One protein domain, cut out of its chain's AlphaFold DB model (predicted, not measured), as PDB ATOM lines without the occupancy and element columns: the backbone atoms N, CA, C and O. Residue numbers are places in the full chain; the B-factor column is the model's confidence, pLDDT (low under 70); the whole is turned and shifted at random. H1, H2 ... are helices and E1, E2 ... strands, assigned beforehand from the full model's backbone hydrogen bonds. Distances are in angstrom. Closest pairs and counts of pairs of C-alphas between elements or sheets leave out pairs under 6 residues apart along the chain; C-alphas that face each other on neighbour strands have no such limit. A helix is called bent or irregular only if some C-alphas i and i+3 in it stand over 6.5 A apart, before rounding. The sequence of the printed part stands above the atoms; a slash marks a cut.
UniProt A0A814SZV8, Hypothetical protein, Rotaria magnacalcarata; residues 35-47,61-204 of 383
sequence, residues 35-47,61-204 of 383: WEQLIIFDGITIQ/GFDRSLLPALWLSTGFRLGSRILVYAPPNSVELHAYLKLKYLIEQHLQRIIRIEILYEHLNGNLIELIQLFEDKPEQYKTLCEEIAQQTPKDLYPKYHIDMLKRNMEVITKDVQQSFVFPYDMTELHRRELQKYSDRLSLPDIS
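This is residues 35 to 47 and 61 to 204 of the 383 residues of the protein "Hypothetical protein" of Rotaria magnacalcarata (UniProt A0A814SZV8). A strongly twisted sheet of five strands is the middle of a domain in three layers, with H1 along one face and H5 slantwise over the other. H2 packs on H1 away from the sheet, H3 and H4 form a helical hairpin running on from the edge strand E4, and H7 and residues 195 to 204 lie toward the other edge strand, E5. The 157 printed residues include seven named helices and five named strands, in the order E1 H1 E2 H2 E3 E4 H3 H4 H5 H6 E5 H7; the class is mixed, helices and strands. The sheet runs E4, E3, E2, E1, E5 and is mixed: E4 and E3 are antiparallel, the other neighbours parallel. The whole is compact, with a radius of gyration of the C-alphas of 15.3 A and spans of 43 by 40 by 29 A.

In the sheet, E2, residues 80 to 84, and E1, residues 37 to 41, are parallel at 19 degrees, with N 81 and O 38 2.8 A apart, within hydrogen-bond range. E5, residues 176 to 180, is parallel to E1 at 20 degrees, with N 179 and O 39 at 2.7 A; its residues 176 to 177 also pair, parallel, with residues 198 to 199. On the other side of E2, E3, residues 113 to 118, is parallel to it at 29 degrees, with N 116 and O 82 at 2.8 A. E3 and E4, residues 124 to 126, form an antiparallel hairpin, with N 125 and O 117 at 2.8 A. H1, residues 63 to 75, is on the sheet at a height of 8.3 A, over E2 and E1, and runs along the strands, at 4 degrees to E2 on the local plane; its closest C-alphas to E2 are Ser 73 and Ser 80, 5.2 A. H2, residues 90 to 107, is not on the sheet; with its residues 92 to 100 alone it touches H1, closest at the C-alphas of Leu 70 and Lys 100, 6.7 A, at a shallow tilt of 22 degrees, the same way. E2, H2 and E3 form a strand-helix-strand unit, two parallel neighbour strands with a helix between, and its crossover is right-handed. H3, residues 127 to 133, is on the same face as H1 at a height of 6.8 A, over none of the strands, but only just, as 2 of its C-alphas fall on E3. With its residues 137 to 138 alone, H4, residues 135 to 146, touches H3, closest at the C-alphas of Phe 131 and Tyr 138, 5.4 A; the two form a helical hairpin, at a shallow tilt of 34 degrees, only just short of steep, opposite ways. H5, residues 157 to 164, is on the opposite face at a height of 8.5 A, over E2, slantwise to the strands at 47 degrees on the local plane. H6, residues 166 to 169, only grazes the sheet with residues 168 to 169. H7, residues 185 to 194, only just touches H5, with 3 pairs of C-alphas within 8 A, closest Ile 159 and His 187 at 7.2 A. In H2, H3, H4 and H5 every O i to N i+4 pair is within hydrogen-bond range, in H1 5 of 9 and in H7 4 of 6; H6 is too short for such a pair.

E1 begins at C-alpha 37, (33.030, -37.291, 47.783). H2, the longest helix, measures 25.6 A from C-alpha 90, (53.710, -40.305, 32.785), to C-alpha 107; H1 measures 20.0 A, H4 16.4 A and E3, the longest strand, 16.5 A. H7 measures 15.0 A, ends at C-alpha 194, (35.979, -39.141, 62.184), and is irregular: C-alphas 190 and 193 are 7.2 A apart.

The two C-alphas farthest apart are those of Gln 108 and Lys 151, 43.7 A. Residues 48 to 60 are not printed, and C-alphas 47 and 61 are 14.0 A apart across this cut. Of the links that are printed whole, none is long. The mean pLDDT of the printed part is 82.7; 19 residues are under 70, among them 43 to 47, 61 to 64, 149 to 153 and 202 to 204.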
ATOM      1  N   TRP A  35      26.709 -38.965  50.734       81.19
ATOM      2  CA  TRP A  35      28.134 -38.809  50.420       81.19
ATOM      3  C   TRP A  35      28.357 -37.928  49.207       81.19
ATOM      4  O   TRP A  35      27.873 -38.185  48.107       81.19
ATOM      5  N   GLU A  36      29.173 -36.903  49.395       87.12
ATOM      6  CA  GLU A  36      29.463 -35.958  48.327       87.12
ATOM      7  C   GLU A  36      30.755 -36.316  47.595       87.12
ATOM      8  O   GLU A  36      30.884 -35.993  46.417       87.12
ATOM      9  N   GLN A  37      31.684 -37.000  48.268       91.69
ATOM     10  CA  GLN A  37      33.030 -37.291  47.783       91.69
ATOM     11  C   GLN A  37      33.452 -38.732  48.066       91.69
ATOM     12  O   GLN A  37      33.136 -39.295  49.114       91.69
ATOM     13  N   LEU A  38      34.246 -39.282  47.151       90.12
ATOM     14  CA  LEU A  38      34.990 -40.521  47.324       90.12
ATOM     15  C   LEU A  38      36.465 -40.223  47.643       90.12
ATOM     16  O   LEU A  38      37.092 -39.418  46.962       90.12
ATOM     17  N   ILE A  39      37.038 -40.887  48.642       93.00
ATOM     18  CA  ILE A  39      38.473 -40.854  48.952       93.00
ATOM     19  C   ILE A  39      39.003 -42.272  48.785       93.00
ATOM     20  O   ILE A  39      38.581 -43.160  49.513       93.00
ATOM     21  N   ILE A  40      39.925 -42.499  47.859       89.12
ATOM     22  CA  ILE A  40      40.522 -43.816  47.624       89.12
ATOM     23  C   ILE A  40      41.929 -43.844  48.195       89.12
ATOM     24  O   ILE A  40      42.706 -42.919  47.963       89.12
ATOM     25  N   PHE A  41      42.263 -44.907  48.925       87.25
ATOM     26  CA  PHE A  41      43.656 -45.177  49.275       87.25
ATOM     27  C   PHE A  41      44.254 -46.107  48.244       87.25
ATOM     28  O   PHE A  41      43.716 -47.186  47.985       87.25
ATOM     29  N   ASP A  42      45.387 -45.699  47.692       76.56
ATOM     30  CA  ASP A  42      46.141 -46.559  46.809       76.56
ATOM     31  C   ASP A  42      46.678 -47.809  47.532       76.56
ATOM     32  O   ASP A  42      46.817 -47.859  48.762       76.56
ATOM     33  N   GLY A  43      46.946 -48.862  46.766       66.25
ATOM     34  CA  GLY A  43      47.445 -50.121  47.301       66.25
ATOM     35  C   GLY A  43      48.922 -50.026  47.687       66.25
ATOM     36  O   GLY A  43      49.793 -50.078  46.827       66.25
ATOM     37  N   ILE A  44      49.226 -50.003  48.987       49.66
ATOM     38  CA  ILE A  44      50.592 -50.209  49.512       49.66
ATOM     39  C   ILE A  44      50.872 -51.716  49.580       49.66
ATOM     40  O   ILE A  44      51.151 -52.266  50.643       49.66
ATOM     41  N   THR A  45      50.759 -52.444  48.472       38.69
ATOM     42  CA  THR A  45      51.246 -53.829  48.455       38.69
ATOM     43  C   THR A  45      52.761 -53.827  48.289       38.69
ATOM     44  O   THR A  45      53.274 -54.039  47.196       38.69
ATOM     45  N   ILE A  46      53.486 -53.638  49.397       34.34
ATOM     46  CA  ILE A  46      54.631 -54.513  49.662       34.34
ATOM     47  C   ILE A  46      54.071 -55.706  50.428       34.34
ATOM     48  O   ILE A  46      53.975 -55.685  51.650       34.34
ATOM     49  N   GLN A  47      53.697 -56.747  49.700       32.09
ATOM     50  CA  GLN A  47      53.746 -58.107  50.223       32.09
ATOM     51  C   GLN A  47      53.849 -59.070  49.043       32.09
ATOM     52  O   GLN A  47      52.992 -59.905  48.810       32.09
ATOM     53  N   GLY A  61      52.841 -50.523  39.828       39.12
ATOM     54  CA  GLY A  61      51.826 -49.703  39.172       39.12
ATOM     55  C   GLY A  61      50.489 -49.707  39.891       39.12
ATOM     56  O   GLY A  61      49.694 -50.625  39.722       39.12
ATOM     57  N   PHE A  62      50.280 -48.694  40.726       49.41
ATOM     58  CA  PHE A  62      49.169 -47.726  40.794       49.41
ATOM     59  C   PHE A  62      47.863 -47.927  39.975       49.41
ATOM     60  O   PHE A  62      46.863 -47.280  40.287       49.41
ATOM     61  N   ASP A  63      47.783 -48.840  38.997       51.47
ATOM     62  CA  ASP A  63      46.574 -49.169  38.211       51.47
ATOM     63  C   ASP A  63      45.385 -49.614  39.085       51.47
ATOM     64  O   ASP A  63      44.219 -49.535  38.688       51.47
ATOM     65  N   ARG A  64      45.669 -50.049  40.318       62.28
ATOM     66  CA  ARG A  64      44.684 -50.613  41.246       62.28
ATOM     67  C   ARG A  64      43.747 -49.583  41.868       62.28
ATOM     68  O   ARG A  64      42.669 -49.973  42.295       62.28
ATOM     69  N   SER A  65      44.120 -48.304  41.932       73.31
ATOM     70  CA  SER A  65      43.271 -47.248  42.510       73.31
ATOM     71  C   SER A  65      42.717 -46.280  41.467       73.31
ATOM     72  O   SER A  65      41.579 -45.833  41.607       73.31
ATOM     73  N   LEU A  66      43.462 -46.020  40.386       77.19
ATOM     74  CA  LEU A  66      43.056 -45.105  39.315       77.19
ATOM     75  C   LEU A  66      41.774 -45.561  38.608       77.19
ATOM     76  O   LEU A  66      40.821 -44.785  38.490       77.19
ATOM     77  N   LEU A  67      41.721 -46.822  38.162       74.56
ATOM     78  CA  LEU A  67      40.552 -47.358  37.462       74.56
ATOM     79  C   LEU A  67      39.309 -47.407  38.367       74.56
ATOM     80  O   LEU A  67      38.288 -46.846  37.963       74.56
ATOM     81  N   PRO A  68      39.365 -47.967  39.595       72.19
ATOM     82  CA  PRO A  68      38.243 -47.869  40.527       72.19
ATOM     83  C   PRO A  68      37.802 -46.439  40.805       72.19
ATOM     84  O   PRO A  68      36.603 -46.173  40.835       72.19
ATOM     85  N   ALA A  69      38.741 -45.499  40.950       81.19
ATOM     86  CA  ALA A  69      38.405 -44.095  41.131       81.19
ATOM     87  C   ALA A  69      37.608 -43.551  39.959       81.19
ATOM     88  O   ALA A  69      36.577 -42.917  40.171       81.19
ATOM     89  N   LEU A  70      38.034 -43.829  38.731       80.06
ATOM     90  CA  LEU A  70      37.342 -43.365  37.537       80.06
ATOM     91  C   LEU A  70      35.922 -43.925  37.442       80.06
ATOM     92  O   LEU A  70      34.983 -43.167  37.196       80.06
ATOM     93  N   TRP A  71      35.756 -45.220  37.708       73.06
ATOM     94  CA  TRP A  71      34.448 -45.867  37.675       73.06
ATOM     95  C   TRP A  71      33.520 -45.362  38.777       73.06
ATOM     96  O   TRP A  71      32.398 -44.937  38.497       73.06
ATOM     97  N   LEU A  72      33.991 -45.342  40.022       74.81
ATOM     98  CA  LEU A  72      33.175 -44.986  41.180       74.81
ATOM     99  C   LEU A  72      32.866 -43.491  41.259       74.81
ATOM    100  O   LEU A  72      31.772 -43.133  41.686       74.81
ATOM    101  N   SER A  73      33.769 -42.613  40.799       82.94
ATOM    102  CA  SER A  73      33.575 -41.148  40.811       82.94
ATOM    103  C   SER A  73      32.274 -40.706  40.152       82.94
ATOM    104  O   SER A  73      31.727 -39.661  40.491       82.94
ATOM    105  N   THR A  74      31.764 -41.501  39.213       77.19
ATOM    106  CA  THR A  74      30.498 -41.252  38.525       77.19
ATOM    107  C   THR A  74      29.300 -41.174  39.484       77.19
ATOM    108  O   THR A  74      28.325 -40.483  39.173       77.19
ATOM    109  N   GLY A  75      29.369 -41.830  40.646       73.12
ATOM    110  CA  GLY A  75      28.331 -41.824  41.678       73.12
ATOM    111  C   GLY A  75      28.422 -40.679  42.696       73.12
ATOM    112  O   GLY A  75      27.496 -40.520  43.484       73.12
ATOM    113  N   PHE A  76      29.491 -39.872  42.686       79.69
ATOM    114  CA  PHE A  76      29.750 -38.850  43.710       79.69
ATOM    115  C   PHE A  76      29.703 -37.433  43.128       79.69
ATOM    116  O   PHE A  76      30.333 -37.138  42.112       79.69
ATOM    117  N   ARG A  77      28.990 -36.516  43.798       83.25
ATOM    118  CA  ARG A  77      28.785 -35.124  43.342       83.25
ATOM    119  C   ARG A  77      30.097 -34.357  43.145       83.25
ATOM    120  O   ARG A  77      30.224 -33.570  42.209       83.25
ATOM    121  N   LEU A  78      31.047 -34.555  44.052       89.19
ATOM    122  CA  LEU A  78      32.368 -33.930  44.049       89.19
ATOM    123  C   LEU A  78      33.438 -34.828  43.417       89.19
ATOM    124  O   LEU A  78      34.592 -34.415  43.345       89.19
ATOM    125  N   GLY A  79      33.057 -36.007  42.918       90.25
ATOM    126  CA  GLY A  79      33.972 -36.970  42.320       90.25
ATOM    127  C   GLY A  79      34.859 -37.668  43.351       90.25
ATOM    128  O   GLY A  79      34.404 -37.960  44.462       90.25
ATOM    129  N   SER A  80      36.109 -37.954  42.979       91.81
ATOM    130  CA  SER A  80      37.051 -38.682  43.837       91.81
ATOM    131  C   SER A  80      38.382 -37.974  44.077       91.81
ATOM    132  O   SER A  80      38.853 -37.177  43.267       91.81
ATOM    133  N   ARG A  81      38.994 -38.312  45.214       95.38
ATOM    134  CA  ARG A  81      40.374 -37.998  45.584       95.38
ATOM    135  C   ARG A  81      41.124 -39.298  45.800       95.38
ATOM    136  O   ARG A  81      40.693 -40.117  46.604       95.38
ATOM    137  N   ILE A  82      42.242 -39.484  45.118       92.62
ATOM    138  CA  ILE A  82      43.081 -40.675  45.243       92.62
ATOM    139  C   ILE A  82      44.315 -40.284  46.040       92.62
ATOM    140  O   ILE A  82      45.060 -39.408  45.615       92.62
ATOM    141  N   LEU A  83      44.524 -40.898  47.200       92.38
ATOM    142  CA  LEU A  83      45.742 -40.713  47.981       92.38
ATOM    143  C   LEU A  83      46.758 -41.749  47.514       92.38
ATOM    144  O   LEU A  83      46.499 -42.945  47.662       92.38
ATOM    145  N   VAL A  84      47.872 -41.290  46.945       87.50
ATOM    146  CA  VAL A  84      48.915 -42.162  46.395       87.50
ATOM    147  C   VAL A  84      50.200 -42.078  47.205       87.50
ATOM    148  O   VAL A  84      50.601 -41.006  47.658       87.50
ATOM    149  N   TYR A  85      50.881 -43.215  47.335       81.81
ATOM    150  CA  TYR A  85      52.210 -43.265  47.942       81.81
ATOM    151  C   TYR A  85      53.301 -42.716  47.014       81.81
ATOM    152  O   TYR A  85      54.276 -42.138  47.483       81.81
ATOM    153  N   ALA A  86      53.152 -42.884  45.699       82.25
ATOM    154  CA  ALA A  86      54.022 -42.263  44.709       82.25
ATOM    155  C   ALA A  86      53.203 -41.787  43.500       82.25
ATOM    156  O   ALA A  86      52.124 -42.323  43.241       82.25
ATOM    157  N   PRO A  87      53.694 -40.791  42.747       85.81
ATOM    158  CA  PRO A  87      53.075 -40.385  41.502       85.81
ATOM    159  C   PRO A  87      53.005 -41.550  40.510       85.81
ATOM    160  O   PRO A  87      53.992 -42.285  40.386       85.81
ATOM    161  N   PRO A  88      51.896 -41.678  39.753       81.31
ATOM    162  CA  PRO A  88      51.859 -42.535  38.574       81.31
ATOM    163  C   PRO A  88      53.012 -42.187  37.629       81.31
ATOM    164  O   PRO A  88      53.533 -41.071  37.653       81.31
ATOM    165  N   ASN A  89      53.432 -43.112  36.774       77.00
ATOM    166  CA  ASN A  89      54.352 -42.713  35.714       77.00
ATOM    167  C   ASN A  89      53.599 -41.925  34.621       77.00
ATOM    168  O   ASN A  89      52.374 -41.990  34.494       77.00
ATOM    169  N   SER A  90      54.327 -41.166  33.803       77.62
ATOM    170  CA  SER A  90      53.710 -40.305  32.785       77.62
ATOM    171  C   SER A  90      52.922 -41.071  31.716       77.62
ATOM    172  O   SER A  90      51.964 -40.528  31.164       77.62
ATOM    173  N   VAL A  91      53.298 -42.319  31.420       74.69
ATOM    174  CA  VAL A  91      52.593 -43.172  30.452       74.69
ATOM    175  C   VAL A  91      51.249 -43.620  31.026       74.69
ATOM    176  O   VAL A  91      50.232 -43.492  30.344       74.69
ATOM    177  N   GLU A  92      51.231 -44.074  32.282       70.75
ATOM    178  CA  GLU A  92      50.014 -44.436  33.024       70.75
ATOM    179  C   GLU A  92      49.054 -43.252  33.109       70.75
ATOM    180  O   GLU A  92      47.891 -43.369  32.728       70.75
ATOM    181  N   LEU A  93      49.546 -42.085  33.543       81.31
ATOM    182  CA  LEU A  93      48.699 -40.908  33.706       81.31
ATOM    183  C   LEU A  93      48.112 -40.443  32.366       81.31
ATOM    184  O   LEU A  93      46.935 -40.093  32.290       81.31
ATOM    185  N   HIS A  94      48.887 -40.513  31.281       79.94
ATOM    186  CA  HIS A  94      48.381 -40.206  29.946       79.94
ATOM    187  C   HIS A  94      47.285 -41.187  29.492       79.94
ATOM    188  O   HIS A  94      46.246 -40.764  28.979       79.94
ATOM    189  N   ALA A  95      47.489 -42.495  29.693       75.56
ATOM    190  CA  ALA A  95      46.496 -43.517  29.363       75.56
ATOM    191  C   ALA A  95      45.211 -43.349  30.192       75.56
ATOM    192  O   ALA A  95      44.105 -43.399  29.647       75.56
ATOM    193  N   TYR A  96      45.364 -43.065  31.484       81.00
ATOM    194  CA  TYR A  96      44.276 -42.796  32.409       81.00
ATOM    195  C   TYR A  96      43.425 -41.595  31.983       81.00
ATOM    196  O   TYR A  96      42.204 -41.708  31.868       81.00
ATOM    197  N   LEU A  97      44.060 -40.459  31.675       87.50
ATOM    198  CA  LEU A  97      43.365 -39.247  31.232       87.50
ATOM    199  C   LEU A  97      42.649 -39.456  29.891       87.50
ATOM    200  O   LEU A  97      41.534 -38.966  29.701       87.50
ATOM    201  N   LYS A  98      43.236 -40.243  28.979       84.62
ATOM    202  CA  LYS A  98      42.573 -40.639  27.729       84.62
ATOM    203  C   LYS A  98      41.316 -41.469  27.997       84.62
ATOM    204  O   LYS A  98      40.280 -41.206  27.389       84.62
ATOM    205  N   LEU A  99      41.384 -42.455  28.893       79.75
ATOM    206  CA  LEU A  99      40.223 -43.268  29.262       79.75
ATOM    207  C   LEU A  99      39.140 -42.420  29.937       79.75
ATOM    208  O   LEU A  99      37.973 -42.504  29.555       79.75
ATOM    209  N   LYS A 100      39.534 -41.559  30.881       86.19
ATOM    210  CA  LYS A 100      38.643 -40.600  31.538       86.19
ATOM    211  C   LYS A 100      37.895 -39.752  30.513       86.19
ATOM    212  O   LYS A 100      36.669 -39.710  30.557       86.19
ATOM    213  N   TYR A 101      38.606 -39.169  29.548       88.31
ATOM    214  CA  TYR A 101      37.997 -38.388  28.472       88.31
ATOM    215  C   TYR A 101      36.957 -39.197  27.684       88.31
ATOM    216  O   TYR A 101      35.856 -38.710  27.440       88.31
ATOM    217  N   LEU A 102      37.265 -40.443  27.311       81.62
ATOM    218  CA  LEU A 102      36.331 -41.296  26.566       81.62
ATOM    219  C   LEU A 102      35.053 -41.597  27.364       81.62
ATOM    220  O   LEU A 102      33.959 -41.549  26.801       81.62
ATOM    221  N   ILE A 103      35.175 -41.851  28.669       76.81
ATOM    222  CA  ILE A 103      34.021 -42.062  29.551       76.81
ATOM    223  C   ILE A 103      33.214 -40.765  29.704       76.81
ATOM    224  O   ILE A 103      31.991 -40.799  29.623       76.81
ATOM    225  N   GLU A 104      33.865 -39.613  29.868       85.94
ATOM    226  CA  GLU A 104      33.192 -38.308  29.951       85.94
ATOM    227  C   GLU A 104      32.418 -37.972  28.670       85.94
ATOM    228  O   GLU A 104      31.289 -37.483  28.742       85.94
ATOM    229  N   GLN A 105      32.984 -38.287  27.497       89.31
ATOM    230  CA  GLN A 105      32.288 -38.167  26.213       89.31
ATOM    231  C   GLN A 105      31.082 -39.105  26.139       89.31
ATOM    232  O   GLN A 105      30.029 -38.713  25.643       89.31
ATOM    233  N   HIS A 106      31.201 -40.333  26.638       80.81
ATOM    234  CA  HIS A 106      30.079 -41.266  26.648       80.81
ATOM    235  C   HIS A 106      28.950 -40.801  27.580       80.81
ATOM    236  O   HIS A 106      27.792 -40.756  27.173       80.81
ATOM    237  N   LEU A 107      29.293 -40.383  28.800       79.06
ATOM    238  CA  LEU A 107      28.335 -39.944  29.820       79.06
ATOM    239  C   LEU A 107      27.827 -38.507  29.617       79.06
ATOM    240  O   LEU A 107      26.944 -38.072  30.357       79.06
ATOM    241  N   GLN A 108      28.405 -37.755  28.675       89.06
ATOM    242  CA  GLN A 108      28.106 -36.338  28.425       89.06
ATOM    243  C   GLN A 108      28.226 -35.468  29.691       89.06
ATOM    244  O   GLN A 108      27.457 -34.531  29.911       89.06
ATOM    245  N   ARG A 109      29.203 -35.782  30.550       85.88
ATOM    246  CA  ARG A 109      29.491 -35.029  31.779       85.88
ATOM    247  C   ARG A 109      30.953 -35.147  32.181       85.88
ATOM    248  O   ARG A 109      31.603 -36.138  31.874       85.88
ATOM    249  N   ILE A 110      31.424 -34.158  32.936       90.69
ATOM    250  CA  ILE A 110      32.765 -34.159  33.528       90.69
ATOM    251  C   ILE A 110      32.762 -35.018  34.797       90.69
ATOM    252  O   ILE A 110      31.884 -34.878  35.652       90.69
ATOM    253  N   ILE A 111      33.772 -35.868  34.936       86.75
ATOM    254  CA  ILE A 111      34.090 -36.642  36.133       86.75
ATOM    255  C   ILE A 111      35.252 -35.933  36.832       86.75
ATOM    256  O   ILE A 111      36.327 -35.761  36.257       86.75
ATOM    257  N   ARG A 112      35.045 -35.496  38.077       93.31
ATOM    258  CA  ARG A 112      36.091 -34.839  38.874       93.31
ATOM    259  C   ARG A 112      36.955 -35.888  39.559       93.31
ATOM    260  O   ARG A 112      36.425 -36.739  40.267       93.31
ATOM    261  N   ILE A 113      38.261 -35.830  39.331       94.19
ATOM    262  CA  ILE A 113      39.236 -36.729  39.943       94.19
ATOM    263  C   ILE A 113      40.471 -35.907  40.272       94.19
ATOM    264  O   ILE A 113      40.946 -35.167  39.416       94.19
ATOM    265  N   GLU A 114      40.960 -36.055  41.495       95.75
ATOM    266  CA  GLU A 114      42.212 -35.470  41.967       95.75
ATOM    267  C   GLU A 114      43.126 -36.602  42.444       95.75
ATOM    268  O   GLU A 114      42.694 -37.475  43.202       95.75
ATOM    269  N   ILE A 115      44.386 -36.596  42.018       94.69
ATOM    270  CA  ILE A 115      45.401 -37.548  42.478       94.69
ATOM    271  C   ILE A 115      46.338 -36.788  43.412       94.69
ATOM    272  O   ILE A 115      47.091 -35.918  42.985       94.69
ATOM    273  N   LEU A 116      46.279 -37.103  44.700       95.75
ATOM    274  CA  LEU A 116      46.972 -36.384  45.758       95.75
ATOM    275  C   LEU A 116      48.190 -37.171  46.237       95.75
ATOM    276  O   LEU A 116      48.070 -38.321  46.660       95.75
ATOM    277  N   TYR A 117      49.343 -36.512  46.235       92.38
ATOM    278  CA  TYR A 117      50.598 -37.016  46.786       92.38
ATOM    279  C   TYR A 117      51.104 -36.081  47.888       92.38
ATOM    280  O   TYR A 117      51.101 -34.862  47.717       92.38
ATOM    281  N   GLU A 118      51.538 -36.635  49.021       91.38
ATOM    282  CA  GLU A 118      52.158 -35.857  50.097       91.38
ATOM    283  C   GLU A 118      53.674 -35.807  49.887       91.38
ATOM    284  O   GLU A 118      54.383 -36.798  50.049       91.38
ATOM    285  N   HIS A 119      54.175 -34.629  49.525       88.88
ATOM    286  CA  HIS A 119      55.603 -34.396  49.361       88.88
ATOM    287  C   HIS A 119      56.333 -34.454  50.713       88.88
ATOM    288  O   HIS A 119      55.739 -34.235  51.765       88.88
ATOM    289  N   LEU A 120      57.654 -34.666  50.703       81.94
ATOM    290  CA  LEU A 120      58.485 -34.826  51.913       81.94
ATOM    291  C   LEU A 120      58.416 -33.652  52.908       81.94
ATOM    292  O   LEU A 120      58.777 -33.793  54.072       81.94
ATOM    293  N   ASN A 121      57.964 -32.480  52.459       84.94
ATOM    294  CA  ASN A 121      57.744 -31.303  53.302       84.94
ATOM    295  C   ASN A 121      56.335 -31.250  53.928       84.94
ATOM    296  O   ASN A 121      56.005 -30.257  54.570       84.94
ATOM    297  N   GLY A 122      55.510 -32.282  53.732       85.00
ATOM    298  CA  GLY A 122      54.128 -32.373  54.204       85.00
ATOM    299  C   GLY A 122      53.099 -31.682  53.306       85.00
ATOM    300  O   GLY A 122      51.920 -31.675  53.643       85.00
ATOM    301  N   ASN A 123      53.506 -31.094  52.175       90.62
ATOM    302  CA  ASN A 123      52.563 -30.439  51.272       90.62
ATOM    303  C   ASN A 123      51.857 -31.463  50.382       90.62
ATOM    304  O   ASN A 123      52.509 -32.294  49.747       90.62
ATOM    305  N   LEU A 124      50.536 -31.330  50.261       94.25
ATOM    306  CA  LEU A 124      49.773 -32.042  49.244       94.25
ATOM    307  C   LEU A 124      49.984 -31.423  47.864       94.25
ATOM    308  O   LEU A 124      49.832 -30.215  47.677       94.25
ATOM    309  N   ILE A 125      50.297 -32.281  46.902       95.38
ATOM    310  CA  ILE A 125      50.439 -31.964  45.486       95.38
ATOM    311  C   ILE A 125      49.310 -32.673  44.736       95.38
ATOM    312  O   ILE A 125      49.149 -33.883  44.880       95.38
ATOM    313  N   GLU A 126      48.554 -31.926  43.928       96.62
ATOM    314  CA  GLU A 126      47.608 -32.492  42.964       96.62
ATOM    315  C   GLU A 126      48.368 -32.808  41.665       96.62
ATOM    316  O   GLU A 126      48.972 -31.933  41.035       96.62
ATOM    317  N   LEU A 127      48.440 -34.094  41.339       95.56
ATOM    318  CA  LEU A 127      49.354 -34.632  40.341       95.56
ATOM    319  C   LEU A 127      48.843 -34.490  38.908       95.56
ATOM    320  O   LEU A 127      49.678 -34.374  38.012       95.56
ATOM    321  N   ILE A 128      47.524 -34.480  38.673       95.94
ATOM    322  CA  ILE A 128      46.970 -34.262  37.325       95.94
ATOM    323  C   ILE A 128      47.316 -32.845  36.865       95.94
ATOM    324  O   ILE A 128      47.901 -32.660  35.801       95.94
ATOM    325  N   GLN A 129      47.057 -31.856  37.710       96.94
ATOM    326  CA  GLN A 129      47.374 -30.461  37.485       96.94
ATOM    327  C   GLN A 129      48.879 -30.261  37.321       96.94
ATOM    328  O   GLN A 129      49.304 -29.556  36.411       96.94
ATOM    329  N   LEU A 130      49.715 -30.884  38.165       97.12
ATOM    330  CA  LEU A 130      51.168 -30.781  38.005       97.12
ATOM    331  C   LEU A 130      51.627 -31.338  36.649       97.12
ATOM    332  O   LEU A 130      52.482 -30.736  36.000       97.12
ATOM    333  N   PHE A 131      51.057 -32.466  36.225       96.00
ATOM    334  CA  PHE A 131      51.354 -33.098  34.945       96.00
ATOM    335  C   PHE A 131      50.922 -32.242  33.747       96.00
ATOM    336  O   PHE A 131      51.693 -32.099  32.799       96.00
ATOM    337  N   GLU A 132      49.726 -31.648  33.798       94.94
ATOM    338  CA  GLU A 132      49.173 -30.814  32.724       94.94
ATOM    339  C   GLU A 132      49.847 -29.433  32.646       94.94
ATOM    340  O   GLU A 132      50.250 -29.003  31.562       94.94
ATOM    341  N   ASP A 133      50.026 -28.755  33.783       97.50
ATOM    342  CA  ASP A 133      50.537 -27.379  33.833       97.50
ATOM    343  C   ASP A 133      52.074 -27.317  33.764       97.50
ATOM    344  O   ASP A 133      52.645 -26.344  33.261       97.50
ATOM    345  N   LYS A 134      52.770 -28.308  34.343       97.19
ATOM    346  CA  LYS A 134      54.230 -28.283  34.562       97.19
ATOM    347  C   LYS A 134      54.865 -29.675  34.376       97.19
ATOM    348  O   LYS A 134      55.484 -30.195  35.310       97.19
ATOM    349  N   PRO A 135      54.810 -30.255  33.164       93.94
ATOM    350  CA  PRO A 135      55.237 -31.634  32.903       93.94
ATOM    351  C   PRO A 135      56.698 -31.923  33.279       93.94
ATOM    352  O   PRO A 135      57.007 -33.014  33.752       93.94
ATOM    353  N   GLU A 136      57.600 -30.946  33.143       95.06
ATOM    354  CA  GLU A 136      58.997 -31.109  33.572       95.06
ATOM    355  C   GLU A 136      59.124 -31.231  35.098       95.06
ATOM    356  O   GLU A 136      59.896 -32.052  35.580       95.06
ATOM    357  N   GLN A 137      58.327 -30.481  35.873       95.56
ATOM    358  CA  GLN A 137      58.321 -30.603  37.338       95.56
ATOM    359  C   GLN A 137      57.729 -31.942  37.780       95.56
ATOM    360  O   GLN A 137      58.248 -32.562  38.704       95.56
ATOM    361  N   TYR A 138      56.682 -32.410  37.098       94.06
ATOM    362  CA  TYR A 138      56.130 -33.743  37.324       94.06
ATOM    363  C   TYR A 138      57.168 -34.837  37.059       94.06
ATOM    364  O   TYR A 138      57.361 -35.729  37.881       94.06
ATOM    365  N   LYS A 139      57.895 -34.743  35.939       88.50
ATOM    366  CA  LYS A 139      58.954 -35.694  35.597       88.50
ATOM    367  C   LYS A 139      60.064 -35.706  36.650       88.50
ATOM    368  O   LYS A 139      60.458 -36.786  37.084       88.50
ATOM    369  N   THR A 140      60.530 -34.534  37.084       90.81
ATOM    370  CA  THR A 140      61.522 -34.432  38.162       90.81
ATOM    371  C   THR A 140      61.011 -35.073  39.452       90.81
ATOM    372  O   THR A 140      61.737 -35.858  40.051       90.81
ATOM    373  N   LEU A 141      59.749 -34.846  39.827       88.56
ATOM    374  CA  LEU A 141      59.136 -35.486  40.993       88.56
ATOM    375  C   LEU A 141      59.136 -37.023  40.882       88.56
ATOM    376  O   LEU A 141      59.506 -37.713  41.833       88.56
ATOM    377  N   CYS A 142      58.762 -37.577  39.724       84.12
ATOM    378  CA  CYS A 142      58.816 -39.022  39.484       84.12
ATOM    379  C   CYS A 142      60.248 -39.573  39.600       84.12
ATOM    380  O   CYS A 142      60.455 -40.629  40.198       84.12
ATOM    381  N   GLU A 143      61.240 -38.872  39.041       81.81
ATOM    382  CA  GLU A 143      62.654 -39.267  39.094       81.81
ATOM    383  C   GLU A 143      63.217 -39.207  40.523       81.81
ATOM    384  O   GLU A 143      63.916 -40.131  40.943       81.81
ATOM    385  N   GLU A 144      62.880 -38.165  41.285       84.62
ATOM    386  CA  GLU A 144      63.262 -38.014  42.693       84.62
ATOM    387  C   GLU A 144      62.738 -39.174  43.541       84.62
ATOM    388  O   GLU A 144      63.472 -39.729  44.358       84.62
ATOM    389  N   ILE A 145      61.483 -39.578  43.332       79.81
ATOM    390  CA  ILE A 145      60.863 -40.670  44.088       79.81
ATOM    391  C   ILE A 145      61.410 -42.029  43.646       79.81
ATOM    392  O   ILE A 145      61.663 -42.886  44.490       79.81
ATOM    393  N   ALA A 146      61.685 -42.224  42.353       73.69
ATOM    394  CA  ALA A 146      62.308 -43.449  41.849       73.69
ATOM    395  C   ALA A 146      63.719 -43.689  42.423       73.69
ATOM    396  O   ALA A 146      64.157 -44.836  42.529       73.69
ATOM    397  N   GLN A 147      64.427 -42.619  42.796       74.38
ATOM    398  CA  GLN A 147      65.748 -42.684  43.426       74.38
ATOM    399  C   GLN A 147      65.688 -42.923  44.943       74.38
ATOM    400  O   GLN A 147      66.703 -43.282  45.548       74.38
ATOM    401  N   GLN A 148      64.527 -42.753  45.576       70.00
ATOM    402  CA  GLN A 148      64.369 -43.007  47.004       70.00
ATOM    403  C   GLN A 148      64.280 -44.513  47.267       70.00
ATOM    404  O   GLN A 148      63.483 -45.239  46.676       70.00
ATOM    405  N   THR A 149      65.100 -45.009  48.199       56.88
ATOM    406  CA  THR A 149      64.887 -46.349  48.755       56.88
ATOM    407  C   THR A 149      63.547 -46.332  49.496       56.88
ATOM    408  O   THR A 149      63.363 -45.426  50.312       56.88
ATOM    409  N   PRO A 150      62.635 -47.296  49.279       58.25
ATOM    410  CA  PRO A 150      61.377 -47.341  50.009       58.25
ATOM    411  C   PRO A 150      61.669 -47.651  51.481       58.25
ATOM    412  O   PRO A 150      61.799 -48.805  51.873       58.25
ATOM    413  N   LYS A 151      61.873 -46.611  52.289       52.91
ATOM    414  CA  LYS A 151      62.154 -46.747  53.724       52.91
ATOM    415  C   LYS A 151      60.888 -46.635  54.573       52.91
ATOM    416  O   LYS A 151      60.883 -47.155  55.681       52.91
ATOM    417  N   ASP A 152      59.813 -46.076  54.011       54.72
ATOM    418  CA  ASP A 152      58.605 -45.687  54.747       54.72
ATOM    419  C   ASP A 152      57.307 -46.265  54.148       54.72
ATOM    420  O   ASP A 152      56.231 -45.683  54.279       54.72
ATOM    421  N   LEU A 153      57.374 -47.436  53.507       61.94
ATOM    422  CA  LEU A 153      56.164 -48.182  53.146       61.94
ATOM    423  C   LEU A 153      55.661 -48.923  54.387       61.94
ATOM    424  O   LEU A 153      56.118 -50.019  54.707       61.94
ATOM    425  N   TYR A 154      54.737 -48.292  55.111       70.00
ATOM    426  CA  TYR A 154      54.075 -48.881  56.272       70.00
ATOM    427  C   TYR A 154      52.548 -48.912  56.091       70.00
ATOM    428  O   TYR A 154      51.980 -48.003  55.479       70.00
ATOM    429  N   PRO A 155      51.840 -49.897  56.682       67.56
ATOM    430  CA  PRO A 155      50.398 -50.098  56.474       67.56
ATOM    431  C   PRO A 155      49.484 -48.918  56.849       67.56
ATOM    432  O   PRO A 155      48.305 -48.928  56.513       67.56
ATOM    433  N   LYS A 156      49.992 -47.915  57.580       82.88
ATOM    434  CA  LYS A 156      49.226 -46.732  58.009       82.88
ATOM    435  C   LYS A 156      49.460 -45.493  57.145       82.88
ATOM    436  O   LYS A 156      48.840 -44.476  57.433       82.88
ATOM    437  N   TYR A 157      50.303 -45.540  56.112       85.75
ATOM    438  CA  TYR A 157      50.711 -44.331  55.385       85.75
ATOM    439  C   TYR A 157      49.516 -43.492  54.895       85.75
ATOM    440  O   TYR A 157      49.414 -42.323  55.263       85.75
ATOM    441  N   HIS A 158      48.558 -44.089  54.174       88.75
ATOM    442  CA  HIS A 158      47.383 -43.355  53.677       88.75
ATOM    443  C   HIS A 158      46.454 -42.872  54.801       88.75
ATOM    444  O   HIS A 158      45.894 -41.781  54.714       88.75
ATOM    445  N   ILE A 159      46.333 -43.641  55.890       91.56
ATOM    446  CA  ILE A 159      45.580 -43.230  57.084       91.56
ATOM    447  C   ILE A 159      46.212 -41.973  57.686       91.56
ATOM    448  O   ILE A 159      45.509 -41.024  58.033       91.56
ATOM    449  N   ASP A 160      47.533 -41.964  57.828       91.62
ATOM    450  CA  ASP A 160      48.251 -40.871  58.468       91.62
ATOM    451  C   ASP A 160      48.307 -39.633  57.562       91.62
ATOM    452  O   ASP A 160      48.112 -38.520  58.053       91.62
ATOM    453  N   MET A 161      48.455 -39.820  56.247       92.06
ATOM    454  CA  MET A 161      48.316 -38.764  55.239       92.06
ATOM    455  C   MET A 161      46.920 -38.130  55.288       92.06
ATOM    456  O   MET A 161      46.807 -36.903  55.365       92.06
ATOM    457  N   LEU A 162      45.854 -38.943  55.315       94.88
ATOM    458  CA  LEU A 162      44.481 -38.452  55.435       94.88
ATOM    459  C   LEU A 162      44.280 -37.684  56.745       94.88
ATOM    460  O   LEU A 162      43.704 -36.604  56.741       94.88
ATOM    461  N   LYS A 163      44.776 -38.204  57.874       94.56
ATOM    462  CA  LYS A 163      44.661 -37.536  59.180       94.56
ATOM    463  C   LYS A 163      45.371 -36.185  59.210       94.56
ATOM    464  O   LYS A 163      44.799 -35.232  59.735       94.56
ATOM    465  N   ARG A 164      46.597 -36.100  58.677       93.94
ATOM    466  CA  ARG A 164      47.371 -34.846  58.618       93.94
ATOM    467  C   ARG A 164      46.678 -33.795  57.762       93.94
ATOM    468  O   ARG A 164      46.681 -32.622  58.119       93.94
ATOM    469  N   ASN A 165      46.055 -34.231  56.674       94.62
ATOM    470  CA  ASN A 165      45.485 -33.346  55.667       94.62
ATOM    471  C   ASN A 165      43.949 -33.325  55.665       94.62
ATOM    472  O   ASN A 165      43.352 -32.863  54.696       94.62
ATOM    473  N   MET A 166      43.301 -33.793  56.737       94.31
ATOM    474  CA  MET A 166      41.845 -33.986  56.802       94.31
ATOM    475  C   MET A 166      41.075 -32.720  56.429       94.31
ATOM    476  O   MET A 166      40.156 -32.767  55.619       94.31
ATOM    477  N   GLU A 167      41.481 -31.580  56.982       93.12
ATOM    478  CA  GLU A 167      40.818 -30.290  56.765       93.12
ATOM    479  C   GLU A 167      40.959 -29.789  55.322       93.12
ATOM    480  O   GLU A 167      40.109 -29.048  54.839       93.12
ATOM    481  N   VAL A 168      42.012 -30.205  54.610       93.50
ATOM    482  CA  VAL A 168      42.210 -29.881  53.191       93.50
ATOM    483  C   VAL A 168      41.427 -30.867  52.319       93.50
ATOM    484  O   VAL A 168      40.684 -30.456  51.430       93.50
ATOM    485  N   ILE A 169      41.548 -32.165  52.612       94.56
ATOM    486  CA  ILE A 169      40.936 -33.265  51.855       94.56
ATOM    487  C   ILE A 169      39.417 -33.314  52.032       94.56
ATOM    488  O   ILE A 169      38.741 -33.806  51.145       94.56
ATOM    489  N   THR A 170      38.852 -32.802  53.120       93.62
ATOM    490  CA  THR A 170      37.391 -32.795  53.346       93.62
ATOM    491  C   THR A 170      36.808 -31.381  53.364       93.62
ATOM    492  O   THR A 170      35.672 -31.171  53.785       93.62
ATOM    493  N   LYS A 171      37.574 -30.390  52.883       92.38
ATOM    494  CA  LYS A 171      37.140 -28.993  52.850       92.38
ATOM    495  C   LYS A 171      35.841 -28.837  52.058       92.38
ATOM    496  O   LYS A 171      35.785 -29.214  50.890       92.38
ATOM    497  N   ASP A 172      34.839 -28.225  52.688       91.12
ATOM    498  CA  ASP A 172      33.514 -27.962  52.110       91.12
ATOM    499  C   ASP A 172      32.763 -29.238  51.668       91.12
ATOM    500  O   ASP A 172      31.875 -29.179  50.815       91.12
ATOM    501  N   VAL A 173      33.112 -30.389  52.256       91.56
ATOM    502  CA  VAL A 173      32.468 -31.690  52.035       91.56
ATOM    503  C   VAL A 173      31.722 -32.090  53.301       91.56
ATOM    504  O   VAL A 173      32.327 -32.186  54.367       91.56
ATOM    505  N   GLN A 174      30.416 -32.343  53.204       87.94
ATOM    506  CA  GLN A 174      29.641 -32.777  54.373       87.94
ATOM    507  C   GLN A 174      30.025 -34.187  54.817       87.94
ATOM    508  O   GLN A 174      30.239 -34.430  56.002       87.94
ATOM    509  N   GLN A 175      30.137 -35.109  53.860       89.12
ATOM    510  CA  GLN A 175      30.481 -36.495  54.141       89.12
ATOM    511  C   GLN A 175      31.269 -37.107  52.982       89.12
ATOM    512  O   GLN A 175      30.892 -36.985  51.813       89.12
ATOM    513  N   SER A 176      32.365 -37.780  53.325       91.81
ATOM    514  CA  SER A 176      33.227 -38.500  52.389       91.81
ATOM    515  C   SER A 176      33.116 -40.003  52.607       91.81
ATOM    516  O   SER A 176      33.120 -40.472  53.745       91.81
ATOM    517  N   PHE A 177      33.076 -40.773  51.527       88.50
ATOM    518  CA  PHE A 177      33.237 -42.218  51.578       88.50
ATOM    519  C   PHE A 177      34.710 -42.570  51.360       88.50
ATOM    520  O   PHE A 177      35.279 -42.224  50.329       88.50
ATOM    521  N   VAL A 178      35.340 -43.227  52.331       89.19
ATOM    522  CA  VAL A 178      36.743 -43.648  52.262       89.19
ATOM    523  C   VAL A 178      36.803 -45.103  51.830       89.19
ATOM    524  O   VAL A 178      36.324 -45.984  52.538       89.19
ATOM    525  N   PHE A 179      37.432 -45.349  50.689       83.75
ATOM    526  CA  PHE A 179      37.568 -46.651  50.068       83.75
ATOM    527  C   PHE A 179      39.042 -47.086  50.044       83.75
ATOM    528  O   PHE A 179      39.780 -46.738  49.115       83.75
ATOM    529  N   PRO A 180      39.520 -47.797  51.081       77.56
ATOM    530  CA  PRO A 180      40.843 -48.397  51.032       77.56
ATOM    531  C   PRO A 180      40.868 -49.578  50.058       77.56
ATOM    532  O   PRO A 180      39.863 -50.269  49.911       77.56
ATOM    533  N   TYR A 181      42.028 -49.841  49.444       70.31
ATOM    534  CA  TYR A 181      42.226 -51.031  48.605       70.31
ATOM    535  C   TYR A 181      41.851 -52.333  49.333       70.31
ATOM    536  O   TYR A 181      41.197 -53.197  48.758       70.31
ATOM    537  N   ASP A 182      42.236 -52.443  50.606       68.62
ATOM    538  CA  ASP A 182      41.806 -53.515  51.501       68.62
ATOM    539  C   ASP A 182      41.283 -52.906  52.807       68.62
ATOM    540  O   ASP A 182      41.998 -52.176  53.506       68.62
ATOM    541  N   MET A 183      40.014 -53.162  53.123       73.62
ATOM    542  CA  MET A 183      39.394 -52.656  54.342       73.62
ATOM    543  C   MET A 183      39.759 -53.570  55.508       73.62
ATOM    544  O   MET A 183      39.381 -54.734  55.552       73.62
ATOM    545  N   THR A 184      40.437 -53.019  56.513       77.25
ATOM    546  CA  THR A 184      40.951 -53.790  57.657       77.25
ATOM    547  C   THR A 184      40.472 -53.206  58.980       77.25
ATOM    548  O   THR A 184      40.047 -52.049  59.061       77.25
ATOM    549  N   GLU A 185      40.597 -53.977  60.063       80.00
ATOM    550  CA  GLU A 185      40.263 -53.500  61.414       80.00
ATOM    551  C   GLU A 185      41.111 -52.285  61.824       80.00
ATOM    552  O   GLU A 185      40.661 -51.419  62.573       80.00
ATOM    553  N   LEU A 186      42.325 -52.166  61.277       84.31
ATOM    554  CA  LEU A 186      43.166 -50.992  61.470       84.31
ATOM    555  C   LEU A 186      42.500 -49.729  60.909       84.31
ATOM    556  O   LEU A 186      42.423 -48.733  61.623       84.31
ATOM    557  N   HIS A 187      41.985 -49.771  59.677       86.38
ATOM    558  CA  HIS A 187      41.275 -48.639  59.074       86.38
ATOM    559  C   HIS A 187      40.083 -48.217  59.932       86.38
ATOM    560  O   HIS A 187      39.962 -47.042  60.284       86.38
ATOM    561  N   ARG A 188      39.256 -49.191  60.339       86.50
ATOM    562  CA  ARG A 188      38.095 -48.958  61.203       86.50
ATOM    563  C   ARG A 188      38.512 -48.281  62.504       86.50
ATOM    564  O   ARG A 188      38.052 -47.180  62.783       86.50
ATOM    565  N   ARG A 189      39.440 -48.876  63.256       90.56
ATOM    566  CA  ARG A 189      39.906 -48.341  64.543       90.56
ATOM    567  C   ARG A 189      40.490 -46.929  64.430       90.56
ATOM    568  O   ARG A 189      40.262 -46.094  65.299       90.56
ATOM    569  N   GLU A 190      41.273 -46.661  63.390       93.69
ATOM    570  CA  GLU A 190      42.017 -45.403  63.252       93.69
ATOM    571  C   GLU A 190      41.161 -44.240  62.728       93.69
ATOM    572  O   GLU A 190      41.458 -43.079  63.039       93.69
ATOM    573  N   LEU A 191      40.121 -44.538  61.941       92.75
ATOM    574  CA  LEU A 191      39.255 -43.543  61.304       92.75
ATOM    575  C   LEU A 191      37.871 -43.417  61.962       92.75
ATOM    576  O   LEU A 191      37.184 -42.433  61.707       92.75
ATOM    577  N   GLN A 192      37.484 -44.325  62.867       90.19
ATOM    578  CA  GLN A 192      36.190 -44.290  63.570       90.19
ATOM    579  C   GLN A 192      35.918 -42.966  64.294       90.19
ATOM    580  O   GLN A 192      34.772 -42.536  64.373       90.19
ATOM    581  N   LYS A 193      36.957 -42.297  64.806       92.69
ATOM    582  CA  LYS A 193      36.826 -40.986  65.467       92.69
ATOM    583  C   LYS A 193      36.418 -39.841  64.527       92.69
ATOM    584  O   LYS A 193      36.149 -38.753  65.018       92.69
ATOM    585  N   TYR A 194      36.419 -40.079  63.217       93.06
ATOM    586  CA  TYR A 194      35.979 -39.141  62.184       93.06
ATOM    587  C   TYR A 194      34.683 -39.611  61.508       93.06
ATOM    588  O   TYR A 194      34.417 -39.233  60.373       93.06
ATOM    589  N   SER A 195      33.894 -40.479  62.153       89.06
ATOM    590  CA  SER A 195      32.656 -41.035  61.582       89.06
ATOM    591  C   SER A 195      31.568 -39.992  61.299       89.06
ATOM    592  O   SER A 195      30.642 -40.264  60.540       89.06
ATOM    593  N   ASP A 196      31.695 -38.797  61.878       88.31
ATOM    594  CA  ASP A 196      30.893 -37.609  61.577       88.31
ATOM    595  C   ASP A 196      31.138 -37.069  60.160       88.31
ATOM    596  O   ASP A 196      30.258 -36.433  59.589       88.31
ATOM    597  N   ARG A 197      32.323 -37.327  59.598       90.19
ATOM    598  CA  ARG A 197      32.770 -36.822  58.288       90.19
ATOM    599  C   ARG A 197      33.102 -37.926  57.293       90.19
ATOM    600  O   ARG A 197      33.050 -37.700  56.086       90.19
ATOM    601  N   LEU A 198      33.462 -39.109  57.780       92.06
ATOM    602  CA  LEU A 198      33.923 -40.237  56.984       92.06
ATOM    603  C   LEU A 198      32.995 -41.433  57.153       92.06
ATOM    604  O   LEU A 198      32.659 -41.844  58.261       92.06
ATOM    605  N   SER A 199      32.658 -42.057  56.038       87.00
ATOM    606  CA  SER A 199      32.051 -43.381  56.005       87.00
ATOM    607  C   SER A 199      33.036 -44.375  55.421       87.00
ATOM    608  O   SER A 199      33.791 -44.050  54.512       87.00
ATOM    609  N   LEU A 200      33.043 -45.579  55.979       82.12
ATOM    610  CA  LEU A 200      33.927 -46.664  55.575       82.12
ATOM    611  C   LEU A 200      33.077 -47.822  55.050       82.12
ATOM    612  O   LEU A 200      31.965 -48.008  55.556       82.12
ATOM    613  N   PRO A 201      33.578 -48.615  54.087       73.38
ATOM    614  CA  PRO A 201      32.965 -49.891  53.765       73.38
ATOM    615  C   PRO A 201      32.998 -50.818  54.982       73.38
ATOM    616  O   PRO A 201      33.771 -50.637  55.935       73.38
ATOM    617  N   ASP A 202      32.173 -51.857  54.926       66.69
ATOM    618  CA  ASP A 202      32.338 -52.976  55.839       66.69
ATOM    619  C   ASP A 202      33.718 -53.616  55.623       66.69
ATOM    620  O   ASP A 202      34.248 -53.632  54.513       66.69
ATOM    621  N   ILE A 203      34.322 -54.130  56.700       67.69
ATOM    622  CA  ILE A 203      35.527 -54.958  56.575       67.69
ATOM    623  C   ILE A 203      35.123 -56.173  55.750       67.69
ATOM    624  O   ILE A 203      34.231 -56.921  56.168       67.69
ATOM    625  N   SER A 204      35.740 -56.338  54.580       60.88
ATOM    626  CA  SER A 204      35.488 -57.487  53.725       60.88
ATOM    627  C   SER A 204      35.802 -58.747  54.517       60.88
ATOM    628  O   SER A 204      36.905 -58.921  55.035       60.88
TER     629      SER A 204